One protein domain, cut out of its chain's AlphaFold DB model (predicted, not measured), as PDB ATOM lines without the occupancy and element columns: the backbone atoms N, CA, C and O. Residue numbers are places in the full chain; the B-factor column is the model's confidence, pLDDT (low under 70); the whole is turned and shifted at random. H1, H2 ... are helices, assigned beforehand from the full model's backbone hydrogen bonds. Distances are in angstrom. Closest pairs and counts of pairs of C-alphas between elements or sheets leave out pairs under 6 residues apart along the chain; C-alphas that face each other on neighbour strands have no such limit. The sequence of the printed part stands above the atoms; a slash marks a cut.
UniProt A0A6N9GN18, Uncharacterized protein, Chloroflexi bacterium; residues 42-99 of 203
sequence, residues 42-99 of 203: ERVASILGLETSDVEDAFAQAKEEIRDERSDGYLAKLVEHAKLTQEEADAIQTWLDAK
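What this domain is: This is residues 42 to 99 of the 203 residues of an uncharacterized protein of Chloroflexi bacterium (UniProt A0A6N9GN18). One long helix, H2, makes the length of a thin rod; the short helix H1 sits crosswise near residue 52, where H2 begins, and after residue 80 a tight turn leads into H3, which folds back along H2 as a helical hairpin. Residues 57 to 63, which belong to H2, stand free between these two contacts. The printed part has 58 residues with three named helices in the order H1, H2, H3 and no named strand, and its class is all helix. It is extended, with a radius of gyration of the C-alphas of 16.7 A, and spans 49 by 20 by 10 A.

How they stand to each other: Start at H1, residues 42 to 48, which touches H2, residues 52 to 80, with their lines about perpendicular at 85 degrees. Look for the closest C-alphas of this pair at Ala 45 and Thr 52, 5.2 A apart; H2 touches H1 with residues 52 to 55 alone. Farther on, H2 touches H3, residues 86 to 97, with residues 71 to 79 of H2 alone. Here the closest C-alphas are those of Leu 75 and Ala 89, 5.6 A apart. H2 and H3 form a hairpin and run opposite ways at a shallow tilt of 20 degrees. H1 and H3 are apart. In H1 and H3 every O i to N i+4 pair is within hydrogen-bond range; in H2 24 of 25 are.

Where its parts are: Find C-alpha 42 at (38.488, 30.808, -25.044), where H1 begins; it runs 9.8 A to C-alpha 48. H2 begins at C-alpha 52, at (36.683, 26.034, -26.114), and runs 42.0 A to C-alpha 80. H3 runs 16.4 A from C-alpha 86 to C-alpha 97, at (30.521, 12.819, -4.200).

The domain as a whole: The two C-alphas farthest apart are those of Gly 49 and Ala 82, at 49.6 A. The printed part has no cut, and both links, H1 to H2 and H2 to H3, are tight. The mean pLDDT of the printed part is 84.6, and no printed residue is under 70.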
ATOM      1  N   GLU A  42      38.317  30.369 -23.644       85.62
ATOM      2  CA  GLU A  42      38.488  30.808 -25.044       85.62
ATOM      3  C   GLU A  42      39.922  31.266 -25.341       85.62
ATOM      4  O   GLU A  42      40.479  30.973 -26.400       85.62
ATOM      5  N   ARG A  43      40.555  31.981 -24.400       88.12
ATOM      6  CA  ARG A  43      41.954  32.412 -24.538       88.12
ATOM      7  C   ARG A  43      42.919  31.234 -24.508       88.12
ATOM      8  O   ARG A  43      43.862  31.217 -25.293       88.12
ATOM      9  N   VAL A  44      42.702  30.267 -23.618       88.06
ATOM     10  CA  VAL A  44      43.521  29.048 -23.538       88.06
ATOM     11  C   VAL A  44      43.331  28.190 -24.794       88.06
ATOM     12  O   VAL A  44      44.320  27.815 -25.418       88.06
ATOM     13  N   ALA A  45      42.089  27.978 -25.230       91.69
ATOM     14  CA  ALA A  45      41.728  27.281 -26.460       91.69
ATOM     15  C   ALA A  45      42.380  27.929 -27.692       91.69
ATOM     16  O   ALA A  45      43.077  27.256 -28.448       91.69
ATOM     17  N   SER A  46      42.283  29.257 -27.827       89.31
ATOM     18  CA  SER A  46      42.919  30.010 -28.917       89.31
ATOM     19  C   SER A  46      44.452  29.945 -28.905       89.31
ATOM     20  O   SER A  46      45.050  29.996 -29.979       89.31
ATOM     21  N   ILE A  47      45.098  29.859 -27.736       91.56
ATOM     22  CA  ILE A  47      46.562  29.707 -27.626       91.56
ATOM     23  C   ILE A  47      47.000  28.286 -28.005       91.56
ATOM     24  O   ILE A  47      48.064  28.112 -28.598       91.56
ATOM     25  N   LEU A  48      46.198  27.279 -27.653       88.62
ATOM     26  CA  LEU A  48      46.512  25.863 -27.864       88.62
ATOM     27  C   LEU A  48      46.004  25.307 -29.205       88.62
ATOM     28  O   LEU A  48      46.426  24.225 -29.602       88.62
ATOM     29  N   GLY A  49      45.136  26.038 -29.913       89.88
ATOM     30  CA  GLY A  49      44.486  25.573 -31.142       89.88
ATOM     31  C   GLY A  49      43.428  24.490 -30.900       89.88
ATOM     32  O   GLY A  49      43.265  23.614 -31.745       89.88
ATOM     33  N   LEU A  50      42.760  24.532 -29.743       91.00
ATOM     34  CA  LEU A  50      41.718  23.588 -29.313       91.00
ATOM     35  C   LEU A  50      40.322  24.219 -29.425       91.00
ATOM     36  O   LEU A  50      40.209  25.439 -29.567       91.00
ATOM     37  N   GLU A  51      39.262  23.412 -29.321       88.12
ATOM     38  CA  GLU A  51      37.916  23.956 -29.109       88.12
ATOM     39  C   GLU A  51      37.758  24.457 -27.663       88.12
ATOM     40  O   GLU A  51      38.407  23.971 -26.735       88.12
ATOM     41  N   THR A  52      36.904  25.464 -27.454       86.62
ATOM     42  CA  THR A  52      36.683  26.034 -26.114       86.62
ATOM     43  C   THR A  52      36.041  25.019 -25.167       86.62
ATOM     44  O   THR A  52      36.450  24.949 -24.013       86.62
ATOM     45  N   SER A  53      35.119  24.187 -25.664       83.19
ATOM     46  CA  SER A  53      34.488  23.100 -24.903       83.19
ATOM     47  C   SER A  53      35.504  22.088 -24.375       83.19
ATOM     48  O   SER A  53      35.474  21.780 -23.192       83.19
ATOM     49  N   ASP A  54      36.467  21.655 -25.200       87.38
ATOM     50  CA  ASP A  54      37.520  20.715 -24.779       87.38
ATOM     51  C   ASP A  54      38.330  21.265 -23.593       87.38
ATOM     52  O   ASP A  54      38.765  20.524 -22.709       87.38
ATOM     53  N   VAL A  55      38.549  22.584 -23.577       86.50
ATOM     54  CA  VAL A  55      39.237  23.274 -22.484       86.50
ATOM     55  C   VAL A  55      38.328  23.397 -21.262       86.50
ATOM     56  O   VAL A  55      38.789  23.136 -20.153       86.50
ATOM     57  N   GLU A  56      37.061  23.773 -21.427       83.19
ATOM     58  CA  GLU A  56      36.101  23.895 -20.320       83.19
ATOM     59  C   GLU A  56      35.874  22.550 -19.614       83.19
ATOM     60  O   GLU A  56      36.008  22.490 -18.389       83.19
ATOM     61  N   ASP A  57      35.676  21.468 -20.369       82.88
ATOM     62  CA  ASP A  57      35.523  20.103 -19.855       82.88
ATOM     63  C   ASP A  57      36.789  19.631 -19.119       82.88
ATOM     64  O   ASP A  57      36.714  19.136 -17.992       82.88
ATOM     65  N   ALA A  58      37.979  19.853 -19.693       82.81
ATOM     66  CA  ALA A  58      39.243  19.497 -19.043       82.81
ATOM     67  C   ALA A  58      39.489  20.290 -17.743       82.81
ATOM     68  O   ALA A  58      40.035  19.750 -16.776       82.81
ATOM     69  N   PHE A  59      39.079  21.563 -17.686       83.06
ATOM     70  CA  PHE A  59      39.144  22.364 -16.459       83.06
ATOM     71  C   PHE A  59      38.094  21.942 -15.423       83.06
ATOM     72  O   PHE A  59      38.393  21.990 -14.226       83.06
ATOM     73  N   ALA A  60      36.901  21.516 -15.846       79.31
ATOM     74  CA  ALA A  60      35.877  20.960 -14.964       79.31
ATOM     75  C   ALA A  60      36.354  19.643 -14.329       79.31
ATOM     76  O   ALA A  60      36.371  19.536 -13.101       79.31
ATOM     77  N   GLN A  61      36.867  18.711 -15.139       79.88
ATOM     78  CA  GLN A  61      37.443  17.449 -14.666       79.88
ATOM     79  C   GLN A  61      38.610  17.688 -13.694       79.88
ATOM     80  O   GLN A  61      38.616  17.156 -12.588       79.88
ATOM     81  N   ALA A  62      39.574  18.552 -14.037       78.38
ATOM     82  CA  ALA A  62      40.705  18.840 -13.149       78.38
ATOM     83  C   ALA A  62      40.281  19.516 -11.824       78.38
ATOM     84  O   ALA A  62      40.918  19.324 -10.786       78.38
ATOM     85  N   LYS A  63      39.207  20.320 -11.835       74.50
ATOM     86  CA  LYS A  63      38.608  20.940 -10.636       74.50
ATOM     87  C   LYS A  63      37.949  19.890  -9.736       74.50
ATOM     88  O   LYS A  63      38.045  20.028  -8.515       74.50
ATOM     89  N   GLU A  64      37.315  18.876 -10.321       75.44
ATOM     90  CA  GLU A  64      36.758  17.716  -9.621       75.44
ATOM     91  C   GLU A  64      37.865  16.845  -9.008       75.44
ATOM     92  O   GLU A  64      37.915  16.715  -7.788       75.44
ATOM     93  N   GLU A  65      38.848  16.401  -9.795       74.94
ATOM     94  CA  GLU A  65      39.986  15.604  -9.302       74.94
ATOM     95  C   GLU A  65      40.709  16.293  -8.121       74.94
ATOM     96  O   GLU A  65      40.943  15.685  -7.076       74.94
ATOM     97  N   ILE A  66      40.976  17.606  -8.216       76.00
ATOM     98  CA  ILE A  66      41.598  18.389  -7.128       76.00
ATOM     99  C   ILE A  66      40.674  18.542  -5.902       76.00
ATOM    100  O   ILE A  66      41.166  18.703  -4.777       76.00
ATOM    101  N   ARG A  67      39.345  18.562  -6.077       73.12
ATOM    102  CA  ARG A  67      38.375  18.591  -4.965       73.12
ATOM    103  C   ARG A  67      38.411  17.264  -4.214       73.12
ATOM    104  O   ARG A  67      38.432  17.277  -2.979       73.12
ATOM    105  N   ASP A  68      38.462  16.162  -4.945       76.38
ATOM    106  CA  ASP A  68      38.339  14.816  -4.395       76.38
ATOM    107  C   ASP A  68      39.636  14.423  -3.674       76.38
ATOM    108  O   ASP A  68      39.593  14.140  -2.478       76.38
ATOM    109  N   GLU A  69      40.808  14.636  -4.293       74.88
ATOM    110  CA  GLU A  69      42.124  14.474  -3.642       74.88
ATOM    111  C   GLU A  69      42.246  15.251  -2.315       74.88
ATOM    112  O   GLU A  69      42.866  14.797  -1.345       74.88
ATOM    113  N   ARG A  70      41.675  16.463  -2.255       76.00
ATOM    114  CA  ARG A  70      41.679  17.289  -1.034       76.00
ATOM    115  C   ARG A  70      40.713  16.777   0.024       76.00
ATOM    116  O   ARG A  70      41.012  16.948   1.207       76.00
ATOM    117  N   SER A  71      39.582  16.216  -0.389       77.56
ATOM    118  CA  SER A  71      38.566  15.659   0.505       77.56
ATOM    119  C   SER A  71      39.099  14.378   1.139       77.56
ATOM    120  O   SER A  71      39.244  14.335   2.365       77.56
ATOM    121  N   ASP A  72      39.586  13.441   0.323       80.25
ATOM    122  CA  ASP A  72      40.287  12.224   0.749       80.25
ATOM    123  C   ASP A  72      41.456  12.546   1.692       80.25
ATOM    124  O   ASP A  72      41.535  12.053   2.821       80.25
ATOM    125  N   GLY A  73      42.351  13.447   1.273       81.94
ATOM    126  CA  GLY A  73      43.528  13.840   2.052       81.94
ATOM    127  C   GLY A  73      43.218  14.619   3.340       81.94
ATOM    128  O   GLY A  73      44.099  14.759   4.199       81.94
ATOM    129  N   TYR A  74      42.002  15.150   3.490       81.94
ATOM    130  CA  TYR A  74      41.513  15.767   4.724       81.94
ATOM    131  C   TYR A  74      40.852  14.734   5.640       81.94
ATOM    132  O   TYR A  74      41.185  14.676   6.828       81.94
ATOM    133  N   LEU A  75      39.982  13.881   5.095       85.88
ATOM    134  CA  LEU A  75      39.312  12.806   5.823       85.88
ATOM    135  C   LEU A  75      40.318  11.792   6.380       85.88
ATOM    136  O   LEU A  75      40.265  11.481   7.569       85.88
ATOM    137  N   ALA A  76      41.322  11.391   5.594       83.25
ATOM    138  CA  ALA A  76      42.403  10.513   6.046       83.25
ATOM    139  C   ALA A  76      43.142  11.066   7.282       83.25
ATOM    140  O   ALA A  76      43.409  10.329   8.230       83.25
ATOM    141  N   LYS A  77      43.401  12.381   7.337       86.50
ATOM    142  CA  LYS A  77      44.009  13.037   8.515       86.50
ATOM    143  C   LYS A  77      43.070  13.073   9.719       86.50
ATOM    144  O   LYS A  77      43.526  13.037  10.859       86.50
ATOM    145  N   LEU A  78      41.760  13.175   9.500       86.62
ATOM    146  CA  LEU A  78      40.778  13.107  10.583       86.62
ATOM    147  C   LEU A  78      40.685  11.693  11.174       86.62
ATOM    148  O   LEU A  78      40.550  11.579  12.394       86.62
ATOM    149  N   VAL A  79      40.826  10.652  10.351       88.88
ATOM    150  CA  VAL A  79      40.945   9.252  10.798       88.88
ATOM    151  C   VAL A  79      42.271   9.022  11.536       88.88
ATOM    152  O   VAL A  79      42.259   8.498  12.647       88.88
ATOM    153  N   GLU A  80      43.404   9.495  11.001       89.88
ATOM    154  CA  GLU A  80      44.722   9.421  11.662       89.88
ATOM    155  C   GLU A  80      44.712  10.086  13.051       89.88
ATOM    156  O   GLU A  80      45.259   9.557  14.019       89.88
ATOM    157  N   HIS A  81      44.035  11.229  13.180       88.88
ATOM    158  CA  HIS A  81      43.851  11.929  14.453       88.88
ATOM    159  C   HIS A  81      42.696  11.387  15.320       88.88
ATOM    160  O   HIS A  81      42.344  12.034  16.311       88.88
ATOM    161  N   ALA A  82      42.100  10.242  14.968       86.06
ATOM    162  CA  ALA A  82      40.980   9.595  15.662       86.06
ATOM    163  C   ALA A  82      39.763  10.516  15.922       86.06
ATOM    164  O   ALA A  82      39.040  10.359  16.908       86.06
ATOM    165  N   LYS A  83      39.537  11.498  15.039       85.06
ATOM    166  CA  LYS A  83      38.370  12.399  15.066       85.06
ATOM    167  C   LYS A  83      37.160  11.811  14.337       85.06
ATOM    168  O   LYS A  83      36.030  12.161  14.671       85.06
ATOM    169  N   LEU A  84      37.418  10.929  13.376       87.31
ATOM    170  CA  LEU A  84      36.450  10.100  12.660       87.31
ATOM    171  C   LEU A  84      36.908   8.638  12.714       87.31
ATOM    172  O   LEU A  84      38.105   8.377  12.867       87.31
ATOM    173  N   THR A  85      35.983   7.694  12.557       91.44
ATOM    174  CA  THR A  85      36.338   6.327  12.131       91.44
ATOM    175  C   THR A  85      36.467   6.260  10.603       91.44
ATOM    176  O   THR A  85      36.109   7.214   9.909       91.44
ATOM    177  N   GLN A  86      36.973   5.148  10.061       88.19
ATOM    178  CA  GLN A  86      37.054   4.971   8.606       88.19
ATOM    179  C   GLN A  86      35.654   4.977   7.975       88.19
ATOM    180  O   GLN A  86      35.425   5.677   7.000       88.19
ATOM    181  N   GLU A  87      34.693   4.294   8.598       89.94
ATOM    182  CA  GLU A  87      33.305   4.222   8.130       89.94
ATOM    183  C   GLU A  87      32.625   5.602   8.123       89.94
ATOM    184  O   GLU A  87      31.791   5.894   7.270       89.94
ATOM    185  N   GLU A  88      32.994   6.473   9.067       88.88
ATOM    186  CA  GLU A  88      32.519   7.857   9.120       88.88
ATOM    187  C   GLU A  88      33.166   8.741   8.049       88.88
ATOM    188  O   GLU A  88      32.497   9.624   7.514       88.88
ATOM    189  N   ALA A  89      34.437   8.505   7.714       87.38
ATOM    190  CA  ALA A  89      35.091   9.152   6.582       87.38
ATOM    191  C   ALA A  89      34.460   8.716   5.250       87.38
ATOM    192  O   ALA A  89      34.071   9.575   4.464       87.38
ATOM    193  N   ASP A  90      34.267   7.411   5.038       89.00
ATOM    194  CA  ASP A  90      33.668   6.847   3.821       89.00
ATOM    195  C   ASP A  90      32.231   7.369   3.600       89.00
ATOM    196  O   ASP A  90      31.838   7.706   2.478       89.00
ATOM    197  N   ALA A  91      31.447   7.503   4.678       88.00
ATOM    198  CA  ALA A  91      30.109   8.093   4.632       88.00
ATOM    199  C   ALA A  91      30.129   9.589   4.268       88.00
ATOM    200  O   ALA A  91      29.265  10.049   3.520       88.00
ATOM    201  N   ILE A  92      31.107  10.354   4.773       85.94
ATOM    202  CA  ILE A  92      31.279  11.768   4.406       85.94
ATOM    203  C   ILE A  92      31.727  11.900   2.949       85.94
ATOM    204  O   ILE A  92      31.197  12.763   2.255       85.94
ATOM    205  N   GLN A  93      32.640  11.050   2.473       86.19
ATOM    206  CA  GLN A  93      33.092  11.079   1.081       86.19
ATOM    207  C   GLN A  93      31.933  10.775   0.126       86.19
ATOM    208  O   GLN A  93      31.628  11.595  -0.730       86.19
ATOM    209  N   THR A  94      31.170   9.706   0.386       88.81
ATOM    210  CA  THR A  94      29.959   9.360  -0.390       88.81
ATOM    211  C   THR A  94      28.961  10.527  -0.465       88.81
ATOM    212  O   THR A  94      28.323  10.749  -1.494       88.81
ATOM    213  N   TRP A  95      28.813  11.291   0.623       87.06
ATOM    214  CA  TRP A  95      27.966  12.485   0.651       87.06
ATOM    215  C   TRP A  95      28.560  13.661  -0.143       87.06
ATOM    216  O   TRP A  95      27.811  14.376  -0.807       87.06
ATOM    217  N   LEU A  96      29.880  13.866  -0.117       84.50
ATOM    218  CA  LEU A  96      30.553  14.884  -0.932       84.50
ATOM    219  C   LEU A  96      30.466  14.566  -2.432       84.50
ATOM    220  O   LEU A  96      30.178  15.474  -3.211       84.50
ATOM    221  N   ASP A  97      30.632  13.299  -2.814       84.25
ATOM    222  CA  ASP A  97      30.521  12.819  -4.200       84.25
ATOM    223  C   ASP A  97      29.091  12.987  -4.742       84.25
ATOM    224  O   ASP A  97      28.880  13.322  -5.905       84.25
ATOM    225  N   ALA A  98      28.083  12.814  -3.879       85.56
ATOM    226  CA  ALA A  98      26.673  13.028  -4.209       85.56
ATOM    227  C   ALA A  98      26.268  14.515  -4.314       85.56
ATOM    228  O   ALA A  98      25.089  14.814  -4.529       85.56
ATOM    229  N   LYS A  99      27.200  15.462  -4.136       84.12
ATOM    230  CA  LYS A  99      26.893  16.892  -4.201       84.12
ATOM    231  C   LYS A  99      26.548  17.308  -5.638       84.12
ATOM    232  O   LYS A  99      27.398  17.180  -6.516       84.12
TER     233      LYS A  99